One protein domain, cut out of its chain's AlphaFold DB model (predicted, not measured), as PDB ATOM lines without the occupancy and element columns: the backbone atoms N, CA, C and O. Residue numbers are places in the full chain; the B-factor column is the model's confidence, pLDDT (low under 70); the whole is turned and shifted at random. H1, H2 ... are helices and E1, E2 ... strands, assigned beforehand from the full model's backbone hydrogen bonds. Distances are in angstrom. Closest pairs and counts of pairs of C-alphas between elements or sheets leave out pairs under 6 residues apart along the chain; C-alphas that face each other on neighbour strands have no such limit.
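This is residues 2 to 119 of the 119 residues of an uncharacterized protein of Haloarcula sp. MD-130 (UniProt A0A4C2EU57). A long, strongly twisted sheet of five antiparallel strands runs most of the length of the domain, with helices at its two ends: H3 packs on the sheet at one end and has H1 beside it, and the short H2 packs on the sheet at the other. The long strands E1 and E2 bend on the way. The printed part has 118 residues, with three named helices and five named strands in the order H1 E1 E2 E3 H2 E4 E5 H3; across the sheet the order is E1, E2, E3, E5, E4. The class is mixed, helices and strands. The whole is compact, with a radius of gyration of the C-alphas of 15.3 A, and elongated, spanning 46 by 28 by 22 A.

In the sheet, E1 is residues 31 to 41, 28.8 A long, E2 residues 44 to 54, 29.5 A, and E3 residues 59 to 69, 31.0 A. E5 is residues 91 to 96, 16.4 A, and E4 residues 83 to 86, 9.4 A. H1, residues 2 to 16, is 20.8 A long and begins with C-alpha 2 at (38.039, -35.160, -53.623). H2 is residues 75 to 81, 10.2 A. H3, residues 104 to 118, is 20.0 A long and ends with C-alpha 118 at (43.544, -44.560, -47.670).

E1, E2 and E3 form a meander, each strand the antiparallel neighbour of the one before; E1 bends by 63 degrees at residue 38 and E2 by 56 degrees at residue 47. N 37 and O 48 are 2.8 A apart between E1 and E2, and N 62 and O 51 are 2.8 A apart between E2 and E3. Between E3 and E5, N 64 and O 96 are within hydrogen-bond range at 2.7 A, and between E5 and E4, N 85 and O 93 are within hydrogen-bond range at 2.8 A. E3, H2 and E4 make a split strand-helix-strand unit, two strands running the same way with E5 between them, and its crossover is right-handed. H2 is on the sheet; its closest C-alphas to E5 are those of Leu 78 and Tyr 94, 7.2 A. H3 is on the sheet at a height over the sheet of 9.4 A, over E2 and only just over E3, on which 3 of its C-alphas fall; it runs along the strands, at 25 degrees to E2 on the local plane. The closest C-alphas of E3 and H3 are those of Ile 59 and Arg 111, 6.3 A. H1 and H3 touch at a steep tilt of 41 degrees, opposite ways, closest at the C-alphas of Phe 8 and Val 117, 6.2 A. H1 is only just not on the sheet, with 4 pairs of C-alphas within 10 A. H2 and H3 are apart. In H1 and H3 every O i to N i+4 pair is within hydrogen-bond range; in H2 2 of 3 are.

The two C-alphas farthest apart, those of Glu 71 and Tyr 119, are 47.6 A apart. The printed part has no cut. The link from H1 to E1 is long, with 14 residues. The mean pLDDT of the printed part is 94.5, and no printed residue is under 70.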
ATOM      1  N   SER A   2      39.406 -34.878 -53.118       71.56
ATOM      2  CA  SER A   2      38.039 -35.160 -53.623       71.56
ATOM      3  C   SER A   2      37.866 -36.608 -54.097       71.56
ATOM      4  O   SER A   2      37.054 -37.314 -53.535       71.56
ATOM      5  N   ASP A   3      38.743 -37.095 -54.986       85.81
ATOM      6  CA  ASP A   3      38.632 -38.469 -55.508       85.81
ATOM      7  C   ASP A   3      38.685 -39.578 -54.434       85.81
ATOM      8  O   ASP A   3      38.154 -40.652 -54.666       85.81
ATOM      9  N   LYS A   4      39.340 -39.341 -53.284       92.25
ATOM     10  CA  LYS A   4      39.401 -40.319 -52.180       92.25
ATOM     11  C   LYS A   4      38.212 -40.207 -51.230       92.25
ATOM     12  O   LYS A   4      37.874 -41.186 -50.587       92.25
ATOM     13  N   VAL A   5      37.644 -39.010 -51.100       94.75
ATOM     14  CA  VAL A   5      36.426 -38.800 -50.314       94.75
ATOM     15  C   VAL A   5      35.263 -39.469 -51.029       94.75
ATOM     16  O   VAL A   5      34.600 -40.287 -50.414       94.75
ATOM     17  N   ASP A   6      35.117 -39.227 -52.334       95.31
ATOM     18  CA  ASP A   6      34.086 -39.870 -53.153       95.31
ATOM     19  C   ASP A   6      34.233 -41.413 -53.113       95.31
ATOM     20  O   ASP A   6      33.257 -42.128 -52.938       95.31
ATOM     21  N   GLU A   7      35.467 -41.937 -53.201       96.38
ATOM     22  CA  GLU A   7      35.739 -43.383 -53.085       96.38
ATOM     23  C   GLU A   7      35.414 -43.945 -51.690       96.38
ATOM     24  O   GLU A   7      34.975 -45.085 -51.579       96.38
ATOM     25  N   PHE A   8      35.622 -43.159 -50.631       97.00
ATOM     26  CA  PHE A   8      35.260 -43.549 -49.270       97.00
ATOM     27  C   PHE A   8      33.741 -43.559 -49.065       97.00
ATOM     28  O   PHE A   8      33.232 -44.532 -48.524       97.00
ATOM     29  N   GLU A   9      33.026 -42.531 -49.528       96.81
ATOM     30  CA  GLU A   9      31.556 -42.469 -49.484       96.81
ATOM     31  C   GLU A   9      30.933 -43.669 -50.216       96.81
ATOM     32  O   GLU A   9      30.145 -44.406 -49.621       96.81
ATOM     33  N   ASP A  10      31.367 -43.931 -51.457       96.44
ATOM     34  CA  ASP A  10      30.900 -45.073 -52.255       96.44
ATOM     35  C   ASP A  10      31.176 -46.415 -51.539       96.44
ATOM     36  O   ASP A  10      30.326 -47.307 -51.510       96.44
ATOM     37  N   ALA A  11      32.361 -46.579 -50.942       96.69
ATOM     38  CA  ALA A  11      32.734 -47.822 -50.267       96.69
ATOM     39  C   ALA A  11      31.961 -48.045 -48.956       96.69
ATOM     40  O   ALA A  11      31.617 -49.184 -48.640       96.69
ATOM     41  N   VAL A  12      31.646 -46.985 -48.205       96.81
ATOM     42  CA  VAL A  12      30.795 -47.088 -47.008       96.81
ATOM     43  C   VAL A  12      29.377 -47.528 -47.400       96.81
ATOM     44  O   VAL A  12      28.843 -48.459 -46.793       96.81
ATOM     45  N   GLU A  13      28.802 -46.970 -48.474       95.44
ATOM     46  CA  GLU A  13      27.488 -47.404 -48.978       95.44
ATOM     47  C   GLU A  13      27.494 -48.889 -49.382       95.44
ATOM     48  O   GLU A  13      26.593 -49.650 -49.014       95.44
ATOM     49  N   GLU A  14      28.527 -49.331 -50.106       94.25
ATOM     50  CA  GLU A  14      28.629 -50.708 -50.601       94.25
ATOM     51  C   GLU A  14      28.911 -51.746 -49.500       94.25
ATOM     52  O   GLU A  14      28.411 -52.875 -49.584       94.25
ATOM     53  N   GLU A  15      29.724 -51.401 -48.498       94.56
ATOM     54  CA  GLU A  15      30.245 -52.360 -47.517       94.56
ATOM     55  C   GLU A  15      29.496 -52.356 -46.180       94.56
ATOM     56  O   GLU A  15      29.432 -53.404 -45.530       94.56
ATOM     57  N   THR A  16      28.898 -51.229 -45.774       88.06
ATOM     58  CA  THR A  16      28.234 -51.100 -44.463       88.06
ATOM     59  C   THR A  16      26.739 -50.798 -44.547       88.06
ATOM     60  O   THR A  16      26.103 -50.672 -43.508       88.06
ATOM     61  N   GLU A  17      26.166 -50.687 -45.752       89.25
ATOM     62  CA  GLU A  17      24.761 -50.298 -45.985       89.25
ATOM     63  C   GLU A  17      24.399 -48.900 -45.429       89.25
ATOM     64  O   GLU A  17      23.218 -48.575 -45.292       89.25
ATOM     65  N   HIS A  18      25.403 -48.067 -45.127       92.50
ATOM     66  CA  HIS A  18      25.222 -46.703 -44.632       92.50
ATOM     67  C   HIS A  18      25.472 -45.708 -45.764       92.50
ATOM     68  O   HIS A  18      26.509 -45.759 -46.413       92.50
ATOM     69  N   ASP A  19      24.532 -44.795 -45.988       93.19
ATOM     70  CA  ASP A  19      24.695 -43.690 -46.934       93.19
ATOM     71  C   ASP A  19      25.255 -42.489 -46.168       93.19
ATOM     72  O   ASP A  19      24.601 -41.980 -45.254       93.19
ATOM     73  N   ILE A  20      26.482 -42.081 -46.492       96.31
ATOM     74  CA  ILE A  20      27.178 -40.994 -45.800       96.31
ATOM     75  C   ILE A  20      27.522 -39.868 -46.763       96.31
ATOM     76  O   ILE A  20      27.754 -40.069 -47.953       96.31
ATOM     77  N   TRP A  21      27.637 -38.665 -46.210       95.94
ATOM     78  CA  TRP A  21      28.179 -37.521 -46.925       95.94
ATOM     79  C   TRP A  21      29.220 -36.813 -46.064       95.94
ATOM     80  O   TRP A  21      28.944 -36.442 -44.923       95.94
ATOM     81  N   VAL A  22      30.418 -36.617 -46.614       96.69
ATOM     82  CA  VAL A  22      31.531 -35.977 -45.916       96.69
ATOM     83  C   VAL A  22      31.501 -34.466 -46.154       96.69
ATOM     84  O   VAL A  22      31.823 -33.964 -47.238       96.69
ATOM     85  N   ASP A  23      31.216 -33.707 -45.097       95.81
ATOM     86  CA  ASP A  23      31.375 -32.258 -45.086       95.81
ATOM     87  C   ASP A  23      32.855 -31.870 -44.943       95.81
ATOM     88  O   ASP A  23      33.413 -31.765 -43.847       95.81
ATOM     89  N   GLN A  24      33.493 -31.581 -46.079       93.69
ATOM     90  CA  GLN A  24      34.880 -31.098 -46.152       93.69
ATOM     91  C   GLN A  24      35.059 -29.645 -45.657       93.69
ATOM     92  O   GLN A  24      36.156 -29.084 -45.734       93.69
ATOM     93  N   HIS A  25      33.993 -28.973 -45.207       92.88
ATOM     94  CA  HIS A  25      34.069 -27.674 -44.534       92.88
ATOM     95  C   HIS A  25      34.105 -27.787 -43.006       92.88
ATOM     96  O   HIS A  25      34.287 -26.763 -42.337       92.88
ATOM     97  N   MET A  26      33.965 -28.999 -42.472       89.69
ATOM     98  CA  MET A  26      34.056 -29.312 -41.050       89.69
ATOM     99  C   MET A  26      35.307 -30.146 -40.744       89.69
ATOM    100  O   MET A  26      35.892 -30.764 -41.626       89.69
ATOM    101  N   GLY A  27      35.739 -30.134 -39.484       83.31
ATOM    102  CA  GLY A  27      36.935 -30.853 -39.042       83.31
ATOM    103  C   GLY A  27      38.269 -30.179 -39.368       83.31
ATOM    104  O   GLY A  27      38.337 -29.102 -39.963       83.31
ATOM    105  N   ASP A  28      39.343 -30.815 -38.899       79.50
ATOM    106  CA  ASP A  28      40.712 -30.289 -38.987       79.50
ATOM    107  C   ASP A  28      41.516 -30.866 -40.172       79.50
ATOM    108  O   ASP A  28      42.568 -30.312 -40.507       79.50
ATOM    109  N   ASP A  29      41.047 -31.955 -40.799       89.50
ATOM    110  CA  ASP A  29      41.745 -32.656 -41.890       89.50
ATOM    111  C   ASP A  29      40.862 -32.865 -43.134       89.50
ATOM    112  O   ASP A  29      40.774 -31.957 -43.964       89.50
ATOM    113  N   ILE A  30      40.211 -34.029 -43.284       94.81
ATOM    114  CA  ILE A  30      39.417 -34.339 -44.484       94.81
ATOM    115  C   ILE A  30      38.000 -33.782 -44.370       94.81
ATOM    116  O   ILE A  30      37.548 -33.100 -45.288       94.81
ATOM    117  N   GLY A  31      37.293 -34.092 -43.287       96.12
ATOM    118  CA  GLY A  31      35.892 -33.708 -43.139       96.12
ATOM    119  C   GLY A  31      35.202 -34.416 -41.985       96.12
ATOM    120  O   GLY A  31      35.785 -35.300 -41.352       96.12
ATOM    121  N   TRP A  32      33.956 -34.035 -41.725       97.62
ATOM    122  CA  TRP A  32      33.059 -34.786 -40.845       97.62
ATOM    123  C   TRP A  32      31.989 -35.497 -41.660       97.62
ATOM    124  O   TRP A  32      31.614 -35.019 -42.724       97.62
ATOM    125  N   PHE A  33      31.500 -36.621 -41.163       97.69
ATOM    126  CA  PHE A  33      30.326 -37.305 -41.695       97.69
ATOM    127  C   PHE A  33      29.533 -37.878 -40.528       97.69
ATOM    128  O   PHE A  33      30.097 -38.083 -39.451       97.69
ATOM    129  N   PHE A  34      28.254 -38.155 -40.747       97.25
ATOM    130  CA  PHE A  34      27.415 -38.806 -39.753       97.25
ATOM    131  C   PHE A  34      26.936 -40.166 -40.251       97.25
ATOM    132  O   PHE A  34      26.898 -40.420 -41.456       97.25
ATOM    133  N   VAL A  35      26.600 -41.044 -39.311       97.50
ATOM    134  CA  VAL A  35      25.982 -42.342 -39.577       97.50
ATOM    135  C   VAL A  35      24.775 -42.510 -38.669       97.50
ATOM    136  O   VAL A  35      24.901 -42.409 -37.448       97.50
ATOM    137  N   ASP A  36      23.630 -42.830 -39.266       95.88
ATOM    138  CA  ASP A  36      22.438 -43.236 -38.526       95.88
ATOM    139  C   ASP A  36      22.680 -44.590 -37.848       95.88
ATOM    140  O   ASP A  36      23.043 -45.583 -38.491       95.88
ATOM    141  N   SER A  37      22.459 -44.646 -36.539       94.56
ATOM    142  CA  SER A  37      22.565 -45.873 -35.760       94.56
ATOM    143  C   SER A  37      21.594 -45.886 -34.586       94.56
ATOM    144  O   SER A  37      20.817 -44.961 -34.363       94.56
ATOM    145  N   GLU A  38      21.644 -46.969 -33.824       95.00
ATOM    146  CA  GLU A  38      20.829 -47.172 -32.637       95.00
ATOM    147  C   GLU A  38      21.724 -47.172 -31.394       95.00
ATOM    148  O   GLU A  38      22.716 -47.903 -31.328       95.00
ATOM    149  N   LEU A  39      21.356 -46.387 -30.380       96.00
ATOM    150  CA  LEU A  39      21.998 -46.406 -29.064       96.00
ATOM    151  C   LEU A  39      21.036 -46.968 -28.014       96.00
ATOM    152  O   LEU A  39      19.846 -46.651 -28.009       96.00
ATOM    153  N   GLU A  40      21.548 -47.809 -27.112       96.31
ATOM    154  CA  GLU A  40      20.761 -48.398 -26.025       96.31
ATOM    155  C   GLU A  40      21.076 -47.712 -24.691       96.31
ATOM    156  O   GLU A  40      22.191 -47.800 -24.180       96.31
ATOM    157  N   PHE A  41      20.059 -47.108 -24.075       96.38
ATOM    158  CA  PHE A  41      20.138 -46.547 -22.729       96.38
ATOM    159  C   PHE A  41      19.112 -47.221 -21.830       96.38
ATOM    160  O   PHE A  41      17.920 -47.254 -22.121       96.38
ATOM    161  N   GLN A  42      19.577 -47.773 -20.708       95.62
ATOM    162  CA  GLN A  42      18.723 -48.438 -19.716       95.62
ATOM    163  C   GLN A  42      17.797 -49.535 -20.306       95.62
ATOM    164  O   GLN A  42      16.759 -49.852 -19.723       95.62
ATOM    165  N   GLY A  43      18.200 -50.166 -21.418       95.81
ATOM    166  CA  GLY A  43      17.440 -51.209 -22.120       95.81
ATOM    167  C   GLY A  43      16.401 -50.697 -23.124       95.81
ATOM    168  O   GLY A  43      15.646 -51.508 -23.657       95.81
ATOM    169  N   GLU A  44      16.353 -49.386 -23.366       97.50
ATOM    170  CA  GLU A  44      15.557 -48.752 -24.418       97.50
ATOM    171  C   GLU A  44      16.469 -48.290 -25.557       97.50
ATOM    172  O   GLU A  44      17.560 -47.771 -25.318       97.50
ATOM    173  N   THR A  45      16.007 -48.466 -26.793       96.75
ATOM    174  CA  THR A  45      16.748 -48.106 -28.005       96.75
ATOM    175  C   THR A  45      16.281 -46.761 -28.552       96.75
ATOM    176  O   THR A  45      15.074 -46.486 -28.592       96.75
ATOM    177  N   PHE A  46      17.234 -45.939 -28.982       97.19
ATOM    178  CA  PHE A  46      17.014 -44.616 -29.548       97.19
ATOM    179  C   PHE A  46      17.726 -44.504 -30.891       97.19
ATOM    180  O   PHE A  46      18.881 -44.914 -31.006       97.19
ATOM    181  N   ASP A  47      17.032 -43.925 -31.870       96.12
ATOM    182  CA  ASP A  47      17.637 -43.522 -33.134       96.12
ATOM    183  C   ASP A  47      18.604 -42.362 -32.862       96.12
ATOM    184  O   ASP A  47      18.253 -41.398 -32.172       96.12
ATOM    185  N   ALA A  48      19.825 -42.480 -33.372       97.06
ATOM    186  CA  ALA A  48      20.890 -41.519 -33.156       97.06
ATOM    187  C   ALA A  48      21.664 -41.257 -34.449       97.06
ATOM    188  O   ALA A  48      21.953 -42.183 -35.205       97.06
ATOM    189  N   GLU A  49      22.067 -40.010 -34.655       97.62
ATOM    190  CA  GLU A  49      23.033 -39.625 -35.682       97.62
ATOM    191  C   GLU A  49      24.408 -39.553 -35.013       97.62
ATOM    192  O   GLU A  49      24.621 -38.731 -34.125       97.62
ATOM    193  N   LEU A  50      25.334 -40.447 -35.366       97.94
ATOM    194  CA  LEU A  50      26.697 -40.420 -34.831       97.94
ATOM    195  C   LEU A  50      27.619 -39.638 -35.753       97.94
ATOM    196  O   LEU A  50      27.839 -40.053 -36.886       97.94
ATOM    197  N   ASP A  51      28.219 -38.573 -35.235       97.44
ATOM    198  CA  ASP A  51      29.206 -37.765 -35.937       97.44
ATOM    199  C   ASP A  51      30.614 -38.354 -35.814       97.44
ATOM    200  O   ASP A  51      31.096 -38.710 -34.731       97.44
ATOM    201  N   PHE A  52      31.321 -38.373 -36.938       97.56
ATOM    202  CA  PHE A  52      32.686 -38.859 -37.059       97.56
ATOM    203  C   PHE A  52      33.580 -37.812 -37.707       97.56
ATOM    204  O   PHE A  52      33.213 -37.145 -38.671       97.56
ATOM    205  N   ASN A  53      34.818 -37.730 -37.224       97.25
ATOM    206  CA  ASN A  53      35.888 -37.044 -37.932       97.25
ATOM    207  C   ASN A  53      36.641 -38.036 -38.826       97.25
ATOM    208  O   ASN A  53      37.150 -39.052 -38.343       97.25
ATOM    209  N   LEU A  54      36.769 -37.686 -40.105       96.94
ATOM    210  CA  LEU A  54      37.577 -38.384 -41.097       96.94
ATOM    211  C   LEU A  54      38.927 -37.675 -41.266       96.94
ATOM    212  O   LEU A  54      38.997 -36.462 -41.485       96.94
ATOM    213  N   SER A  55      40.013 -38.443 -41.201       95.44
ATOM    214  CA  SER A  55      41.377 -37.974 -41.473       95.44
ATOM    215  C   SER A  55      42.118 -38.933 -42.405       95.44
ATOM    216  O   SER A  55      41.658 -40.049 -42.647       95.44
ATOM    217  N   GLU A  56      43.284 -38.534 -42.918       92.25
ATOM    218  CA  GLU A  56      44.135 -39.446 -43.701       92.25
ATOM    219  C   GLU A  56      44.640 -40.641 -42.871       92.25
ATOM    220  O   GLU A  56      44.980 -41.675 -43.445       92.25
ATOM    221  N   GLU A  57      44.716 -40.507 -41.541       93.50
ATOM    222  CA  GLU A  57      45.301 -41.523 -40.658       93.50
ATOM    223  C   GLU A  57      44.269 -42.463 -40.022       93.50
ATOM    224  O   GLU A  57      44.578 -43.634 -39.813       93.50
ATOM    225  N   ASP A  58      43.079 -41.964 -39.684       95.38
ATOM    226  CA  ASP A  58      42.052 -42.733 -38.969       95.38
ATOM    227  C   ASP A  58      40.659 -42.074 -39.042       95.38
ATOM    228  O   ASP A  58      40.506 -40.928 -39.489       95.38
ATOM    229  N   ILE A  59      39.664 -42.798 -38.527       95.31
ATOM    230  CA  ILE A  59      38.315 -42.331 -38.201       95.31
ATOM    231  C   ILE A  59      38.141 -42.302 -36.680       95.31
ATOM    232  O   ILE A  59      38.552 -43.222 -35.971       95.31
ATOM    233  N   SER A  60      37.498 -41.250 -36.174       95.44
ATOM    234  CA  SER A  60      37.200 -41.093 -34.746       95.44
ATOM    235  C   SER A  60      35.772 -40.609 -34.524       95.44
ATOM    236  O   SER A  60      35.386 -39.592 -35.103       95.44
ATOM    237  N   VAL A  61      35.030 -41.287 -33.646       97.12
ATOM    238  CA  VAL A  61      33.709 -40.835 -33.184       97.12
ATOM    239  C   VAL A  61      33.830 -39.538 -32.375       97.12
ATOM    240  O   VAL A  61      34.795 -39.356 -31.627       97.12
ATOM    241  N   LEU A  62      32.878 -38.625 -32.555       96.50
ATOM    242  CA  LEU A  62      32.851 -37.314 -31.909       96.50
ATOM    243  C   LEU A  62      31.758 -37.248 -30.844       96.50
ATOM    244  O   LEU A  62      32.059 -37.152 -29.654       96.50
ATOM    245  N   TYR A  63      30.506 -37.283 -31.280       97.00
ATOM    246  CA  TYR A  63      29.312 -37.268 -30.449       97.00
ATOM    247  C   TYR A  63      28.161 -37.904 -31.234       97.00
ATOM    248  O   TYR A  63      28.311 -38.245 -32.405       97.00
ATOM    249  N   ALA A  64      27.039 -38.111 -30.564       97.94
ATOM    250  CA  ALA A  64      25.798 -38.574 -31.144       97.94
ATOM    251  C   ALA A  64      24.691 -37.566 -30.836       97.94
ATOM    252  O   ALA A  64      24.602 -37.068 -29.708       97.94
ATOM    253  N   GLU A  65      23.843 -37.302 -31.818       97.81
ATOM    254  CA  GLU A  65      22.620 -36.529 -31.661       97.81
ATOM    255  C   GLU A  65      21.421 -37.473 -31.607       97.81
ATOM    256  O   GLU A  65      21.281 -38.376 -32.426       97.81
ATOM    257  N   ILE A  66      20.553 -37.280 -30.618       97.81
ATOM    258  CA  ILE A  66      19.360 -38.100 -30.412       97.81
ATOM    259  C   ILE A  66      18.152 -37.175 -30.434       97.81
ATOM    260  O   ILE A  66      18.023 -36.290 -29.583       97.81
ATOM    261  N   THR A  67      17.260 -37.402 -31.395       96.12
ATOM    262  CA  THR A  67      16.002 -36.662 -31.509       96.12
ATOM    263  C   THR A  67      14.858 -37.486 -30.933       96.12
ATOM    264  O   THR A  67      14.700 -38.662 -31.261       96.12
ATOM    265  N   ILE A  68      14.040 -36.877 -30.077       96.31
ATOM    266  CA  ILE A  68      12.873 -37.534 -29.484       96.31
ATOM    267  C   ILE A  68      11.685 -36.576 -29.376       96.31
ATOM    268  O   ILE A  68      11.861 -35.405 -29.050       96.31
ATOM    269  N   ASP A  69      10.471 -37.076 -29.597       95.44
ATOM    270  CA  ASP A  69       9.228 -36.320 -29.385       95.44
ATOM    271  C   ASP A  69       9.112 -35.873 -27.907       95.44
ATOM    272  O   ASP A  69       9.389 -36.654 -26.988       95.44
ATOM    273  N   ASP A  70       8.704 -34.623 -27.644       93.38
ATOM    274  CA  ASP A  70       8.574 -34.098 -26.270       93.38
ATOM    275  C   ASP A  70       7.526 -34.862 -25.428       93.38
ATOM    276  O   ASP A  70       7.622 -34.898 -24.191       93.38
ATOM    277  N   GLU A  71       6.541 -35.499 -26.070       94.44
ATOM    278  CA  GLU A  71       5.533 -36.352 -25.436       94.44
ATOM    279  C   GLU A  71       6.000 -37.810 -25.225       94.44
ATOM    280  O   GLU A  71       5.280 -38.579 -24.577       94.44
ATOM    281  N   ASP A  72       7.184 -38.206 -25.713       95.75
ATOM    282  CA  ASP A  72       7.718 -39.561 -25.524       95.75
ATOM    283  C   ASP A  72       8.087 -39.812 -24.050       95.75
ATOM    284  O   ASP A  72       8.794 -39.042 -23.390       95.75
ATOM    285  N   GLU A  73       7.611 -40.934 -23.507       95.19
ATOM    286  CA  GLU A  73       7.844 -41.308 -22.112       95.19
ATOM    287  C   GLU A  73       9.302 -41.685 -21.817       95.19
ATOM    288  O   GLU A  73       9.738 -41.583 -20.668       95.19
ATOM    289  N   ARG A  74      10.070 -42.070 -22.843       95.94
ATOM    290  CA  ARG A  74      11.487 -42.434 -22.734       95.94
ATOM    291  C   ARG A  74      12.398 -41.219 -22.559       95.94
ATOM    292  O   ARG A  74      13.550 -41.396 -22.173       95.94
ATOM    293  N   LYS A  75      11.894 -39.992 -22.748       95.25
ATOM    294  CA  LYS A  75      12.651 -38.740 -22.563       95.25
ATOM    295  C   LYS A  75      13.425 -38.685 -21.246       95.25
ATOM    296  O   LYS A  75      14.563 -38.231 -21.220       95.25
ATOM    297  N   SER A  76      12.832 -39.167 -20.151       95.50
ATOM    298  CA  SER A  76      13.488 -39.128 -18.838       95.50
ATOM    299  C   SER A  76      14.782 -39.942 -18.781       95.50
ATOM    300  O   SER A  76      15.623 -39.659 -17.939       95.50
ATOM    301  N   ILE A  77      14.947 -40.945 -19.653       97.38
ATOM    302  CA  ILE A  77      16.194 -41.711 -19.768       97.38
ATOM    303  C   ILE A  77      17.283 -40.816 -20.366       97.38
ATOM    304  O   ILE A  77      18.369 -40.704 -19.806       97.38
ATOM    305  N   LEU A  78      16.973 -40.108 -21.456       96.69
ATOM    306  CA  LEU A  78      17.920 -39.189 -22.091       96.69
ATOM    307  C   LEU A  78      18.285 -38.019 -21.170       96.69
ATOM    308  O   LEU A  78      19.449 -37.639 -21.107       96.69
ATOM    309  N   GLU A  79      17.340 -37.496 -20.385       95.38
ATOM    310  CA  GLU A  79      17.624 -36.462 -19.374       95.38
ATOM    311  C   GLU A  79      18.650 -36.899 -18.306       95.38
ATOM    312  O   GLU A  79      19.282 -36.038 -17.688       95.38
ATOM    313  N   GLU A  80      18.805 -38.206 -18.061       96.06
ATOM    314  CA  GLU A  80      19.768 -38.760 -17.100       96.06
ATOM    315  C   GLU A  80      21.131 -39.080 -17.732       96.06
ATOM    316  O   GLU A  80      22.159 -38.876 -17.081       96.06
ATOM    317  N   GLU A  81      21.143 -39.568 -18.974       95.25
ATOM    318  CA  GLU A  81      22.344 -40.108 -19.634       95.25
ATOM    319  C   GLU A  81      23.020 -39.116 -20.603       95.25
ATOM    320  O   GLU A  81      24.186 -39.288 -20.960       95.25
ATOM    321  N   THR A  82      22.314 -38.066 -21.030       96.19
ATOM    322  CA  THR A  82      22.735 -37.173 -22.125       96.19
ATOM    323  C   THR A  82      22.570 -35.692 -21.752       96.19
ATOM    324  O   THR A  82      22.130 -35.353 -20.650       96.19
ATOM    325  N   SER A  83      22.955 -34.775 -22.647       96.88
ATOM    326  CA  SER A  83      22.766 -33.330 -22.451       96.88
ATOM    327  C   SER A  83      21.760 -32.771 -23.449       96.88
ATOM    328  O   SER A  83      21.883 -32.980 -24.646       96.88
ATOM    329  N   LEU A  84      20.760 -32.029 -22.969       96.38
ATOM    330  CA  LEU A  84      19.783 -31.374 -23.842       96.38
ATOM    331  C   LEU A  84      20.455 -30.241 -24.636       96.38
ATOM    332  O   LEU A  84      20.935 -29.274 -24.035       96.38
ATOM    333  N   LEU A  85      20.447 -30.352 -25.963       94.06
ATOM    334  CA  LEU A  85      21.039 -29.392 -26.894       94.06
ATOM    335  C   LEU A  85      20.004 -28.369 -27.386       94.06
ATOM    336  O   LEU A  85      20.255 -27.162 -27.332       94.06
ATOM    337  N   ASP A  86      18.821 -28.837 -27.799       90.75
ATOM    338  CA  ASP A  86      17.697 -27.990 -28.214       90.75
ATOM    339  C   ASP A  86      16.359 -28.532 -27.688       90.75
ATOM    340  O   ASP A  86      16.110 -29.732 -27.654       90.75
ATOM    341  N   ALA A  87      15.488 -27.615 -27.273       87.62
ATOM    342  CA  ALA A  87      14.131 -27.891 -26.801       87.62
ATOM    343  C   ALA A  87      13.067 -27.127 -27.612       87.62
ATOM    344  O   ALA A  87      11.960 -26.869 -27.131       87.62
ATOM    345  N   GLY A  88      13.438 -26.630 -28.793       75.31
ATOM    346  CA  GLY A  88      12.597 -25.806 -29.641       75.31
ATOM    347  C   GLY A  88      11.838 -26.611 -30.687       75.31
ATOM    348  O   GLY A  88      12.342 -26.807 -31.783       75.31
ATOM    349  N   GLY A  89      10.577 -26.948 -30.425       80.81
ATOM    350  CA  GLY A  89       9.726 -27.605 -31.419       80.81
ATOM    351  C   GLY A  89       8.753 -28.593 -30.795       80.81
ATOM    352  O   GLY A  89       8.441 -28.475 -29.612       80.81
ATOM    353  N   ASP A  90       8.270 -29.517 -31.625       88.62
ATOM    354  CA  ASP A  90       7.550 -30.717 -31.182       88.62
ATOM    355  C   ASP A  90       8.543 -31.832 -30.758       88.62
ATOM    356  O   ASP A  90       8.188 -32.706 -29.971       88.62
ATOM    357  N   ASP A  91       9.806 -31.730 -31.196       92.75
ATOM    358  CA  ASP A  91      10.900 -32.650 -30.876       92.75
ATOM    359  C   ASP A  91      11.985 -31.971 -30.018       92.75
ATOM    360  O   ASP A  91      12.190 -30.751 -30.068       92.75
ATOM    361  N   LEU A  92      12.695 -32.782 -29.239       95.88
ATOM    362  CA  LEU A  92      13.850 -32.424 -28.423       95.88
ATOM    363  C   LEU A  92      15.112 -33.056 -29.002       95.88
ATOM    364  O   LEU A  92      15.083 -34.207 -29.433       95.88
ATOM    365  N   LEU A  93      16.220 -32.324 -28.930       96.88
ATOM    366  CA  LEU A  93      17.527 -32.763 -29.403       96.88
ATOM    367  C   LEU A  93      18.489 -32.898 -28.226       96.88
ATOM    368  O   LEU A  93      18.724 -31.931 -27.494       96.88
ATOM    369  N   TYR A  94      19.060 -34.081 -28.065       97.81
ATOM    370  CA  TYR A  94      20.055 -34.392 -27.047       97.81
ATOM    371  C   TYR A  94      21.407 -34.701 -27.689       97.81
ATOM    372  O   TYR A  94      21.460 -35.337 -28.734       97.81
ATOM    373  N   GLU A  95      22.494 -34.284 -27.040       97.81
ATOM    374  CA  GLU A  95      23.865 -34.666 -27.383       97.81
ATOM    375  C   GLU A  95      24.394 -35.716 -26.391       97.81
ATOM    376  O   GLU A  95      24.213 -35.615 -25.168       97.81
ATOM    377  N   TYR A  96      25.092 -36.717 -26.916       97.88
ATOM    378  CA  TYR A  96      25.757 -37.766 -26.153       97.88
ATOM    379  C   TYR A  96      27.176 -37.993 -26.679       97.88
ATOM    380  O   TYR A  96      27.419 -37.900 -27.872       97.88
ATOM    381  N   TYR A  97      28.130 -38.295 -25.800       97.25
ATOM    382  CA  TYR A  97      29.524 -38.538 -26.182       97.25
ATOM    383  C   TYR A  97      29.847 -40.015 -25.936       97.25
ATOM    384  O   TYR A  97      30.270 -40.340 -24.823       97.25
ATOM    385  N   PRO A  98      29.613 -40.901 -26.924       95.31
ATOM    386  CA  PRO A  98      29.849 -42.329 -26.756       95.31
ATOM    387  C   PRO A  98      31.335 -42.613 -26.537       95.31
ATOM    388  O   PRO A  98      32.209 -42.030 -27.185       95.31
ATOM    389  N   GLU A  99      31.633 -43.549 -25.641       94.56
ATOM    390  CA  GLU A  99      32.944 -44.179 -25.607       94.56
ATOM    391  C   GLU A  99      33.105 -45.083 -26.844       94.56
ATOM    392  O   GLU A  99      32.166 -45.744 -27.285       94.56
ATOM    393  N   GLU A 100      34.314 -45.166 -27.411       90.94
ATOM    394  CA  GLU A 100      34.556 -45.945 -28.642       90.94
ATOM    395  C   GLU A 100      34.123 -47.419 -28.506       90.94
ATOM    396  O   GLU A 100      33.644 -48.017 -29.463       90.94
ATOM    397  N   ASN A 101      34.233 -48.010 -27.312       93.88
ATOM    398  CA  ASN A 101      33.797 -49.384 -27.044       93.88
ATOM    399  C   ASN A 101      32.275 -49.585 -27.076       93.88
ATOM    400  O   ASN A 101      31.838 -50.730 -27.151       93.88
ATOM    401  N   GLU A 102      31.476 -48.524 -26.974       94.12
ATOM    402  CA  GLU A 102      30.012 -48.600 -27.080       94.12
ATOM    403  C   GLU A 102      29.566 -48.721 -28.538       94.12
ATOM    404  O   GLU A 102      28.546 -49.338 -28.825       94.12
ATOM    405  N   VAL A 103      30.378 -48.198 -29.458       94.94
ATOM    406  CA  VAL A 103      30.109 -48.136 -30.904       94.94
ATOM    407  C   VAL A 103      31.175 -48.882 -31.712       94.94
ATOM    408  O   VAL A 103      31.380 -48.620 -32.895       94.94
ATOM    409  N   GLN A 104      31.880 -49.815 -31.066       95.12
ATOM    410  CA  GLN A 104      33.091 -50.427 -31.611       95.12
ATOM    411  C   GLN A 104      32.845 -51.161 -32.925       95.12
ATOM    412  O   GLN A 104      33.645 -51.023 -33.839       95.12
ATOM    413  N   ASP A 105      31.742 -51.900 -33.041       94.56
ATOM    414  CA  ASP A 105      31.444 -52.660 -34.259       94.56
ATOM    415  C   ASP A 105      31.265 -51.728 -35.475       94.56
ATOM    416  O   ASP A 105      31.752 -52.032 -36.565       94.56
ATOM    417  N   LEU A 106      30.630 -50.566 -35.276       95.50
ATOM    418  CA  LEU A 106      30.479 -49.539 -36.308       95.50
ATOM    419  C   LEU A 106      31.830 -48.897 -36.647       95.50
ATOM    420  O   LEU A 106      32.198 -48.798 -37.817       95.50
ATOM    421  N   VAL A 107      32.593 -48.499 -35.626       96.19
ATOM    422  CA  VAL A 107      33.920 -47.888 -35.801       96.19
ATOM    423  C   VAL A 107      34.877 -48.834 -36.529       96.19
ATOM    424  O   VAL A 107      35.586 -48.403 -37.436       96.19
ATOM    425  N   ASP A 108      34.898 -50.114 -36.161       96.19
ATOM    426  CA  ASP A 108      35.761 -51.119 -36.779       96.19
ATOM    427  C   ASP A 108      35.384 -51.339 -38.254       96.19
ATOM    428  O   ASP A 108      36.279 -51.410 -39.097       96.19
ATOM    429  N   GLY A 109      34.085 -51.365 -38.583       96.31
ATOM    430  CA  GLY A 109      33.612 -51.443 -39.970       96.31
ATOM    431  C   GLY A 109      34.030 -50.230 -40.806       96.31
ATOM    432  O   GLY A 109      34.614 -50.380 -41.878       96.31
ATOM    433  N   LEU A 110      33.826 -49.018 -40.283       97.31
ATOM    434  CA  LEU A 110      34.246 -47.782 -40.952       97.31
ATOM    435  C   LEU A 110      35.771 -47.715 -41.134       97.31
ATOM    436  O   LEU A 110      36.255 -47.281 -42.180       97.31
ATOM    437  N   ARG A 111      36.547 -48.175 -40.143       97.12
ATOM    438  CA  ARG A 111      38.014 -48.255 -40.229       97.12
ATOM    439  C   ARG A 111      38.486 -49.294 -41.242       97.12
ATOM    440  O   ARG A 111      39.511 -49.078 -41.889       97.12
ATOM    441  N   GLU A 112      37.771 -50.406 -41.403       97.19
ATOM    442  CA  GLU A 112      38.070 -51.388 -42.451       97.19
ATOM    443  C   GLU A 112      37.931 -50.746 -43.838       97.19
ATOM    444  O   GLU A 112      38.899 -50.775 -44.608       97.19
ATOM    445  N   VAL A 113      36.813 -50.059 -44.094       97.44
ATOM    446  CA  VAL A 113      36.575 -49.312 -45.342       97.44
ATOM    447  C   VAL A 113      37.633 -48.228 -45.552       97.44
ATOM    448  O   VAL A 113      38.275 -48.167 -46.605       97.44
ATOM    449  N   HIS A 114      37.893 -47.411 -44.526       97.12
ATOM    450  CA  HIS A 114      38.945 -46.389 -44.552       97.12
ATOM    451  C   HIS A 114      40.286 -46.979 -44.970       97.12
ATOM    452  O   HIS A 114      40.956 -46.450 -45.860       97.12
ATOM    453  N   SER A 115      40.652 -48.116 -44.376       96.19
ATOM    454  CA  SER A 115      41.923 -48.762 -44.665       96.19
ATOM    455  C   SER A 115      42.044 -49.229 -46.116       96.19
ATOM    456  O   SER A 115      43.146 -49.215 -46.656       96.19
ATOM    457  N   GLY A 116      40.929 -49.582 -46.765       95.31
ATOM    458  CA  GLY A 116      40.889 -49.960 -48.177       95.31
ATOM    459  C   GLY A 116      41.087 -48.791 -49.150       95.31
ATOM    460  O   GLY A 116      41.607 -48.999 -50.246       95.31
ATOM    461  N   VAL A 117      40.714 -47.570 -48.750       95.31
ATOM    462  CA  VAL A 117      40.768 -46.362 -49.600       95.31
ATOM    463  C   VAL A 117      42.031 -45.531 -49.340       95.31
ATOM    464  O   VAL A 117      42.653 -44.951 -50.249       95.31
ATOM    465  N   PHE A 118      42.450 -45.437 -48.078       91.56
ATOM    466  CA  PHE A 118      43.544 -44.560 -47.670       91.56
ATOM    467  C   PHE A 118      44.922 -45.240 -47.645       91.56
ATOM    468  O   PHE A 118      45.914 -44.516 -47.811       91.56
ATOM    469  N   TYR A 119      45.000 -46.580 -47.598       84.94
ATOM    470  CA  TYR A 119      46.251 -47.359 -47.529       84.94
ATOM    471  C   TYR A 119      46.440 -48.377 -48.663       84.94
ATOM    472  O   TYR A 119      47.623 -48.593 -49.039       84.94
TER     473      TYR A 119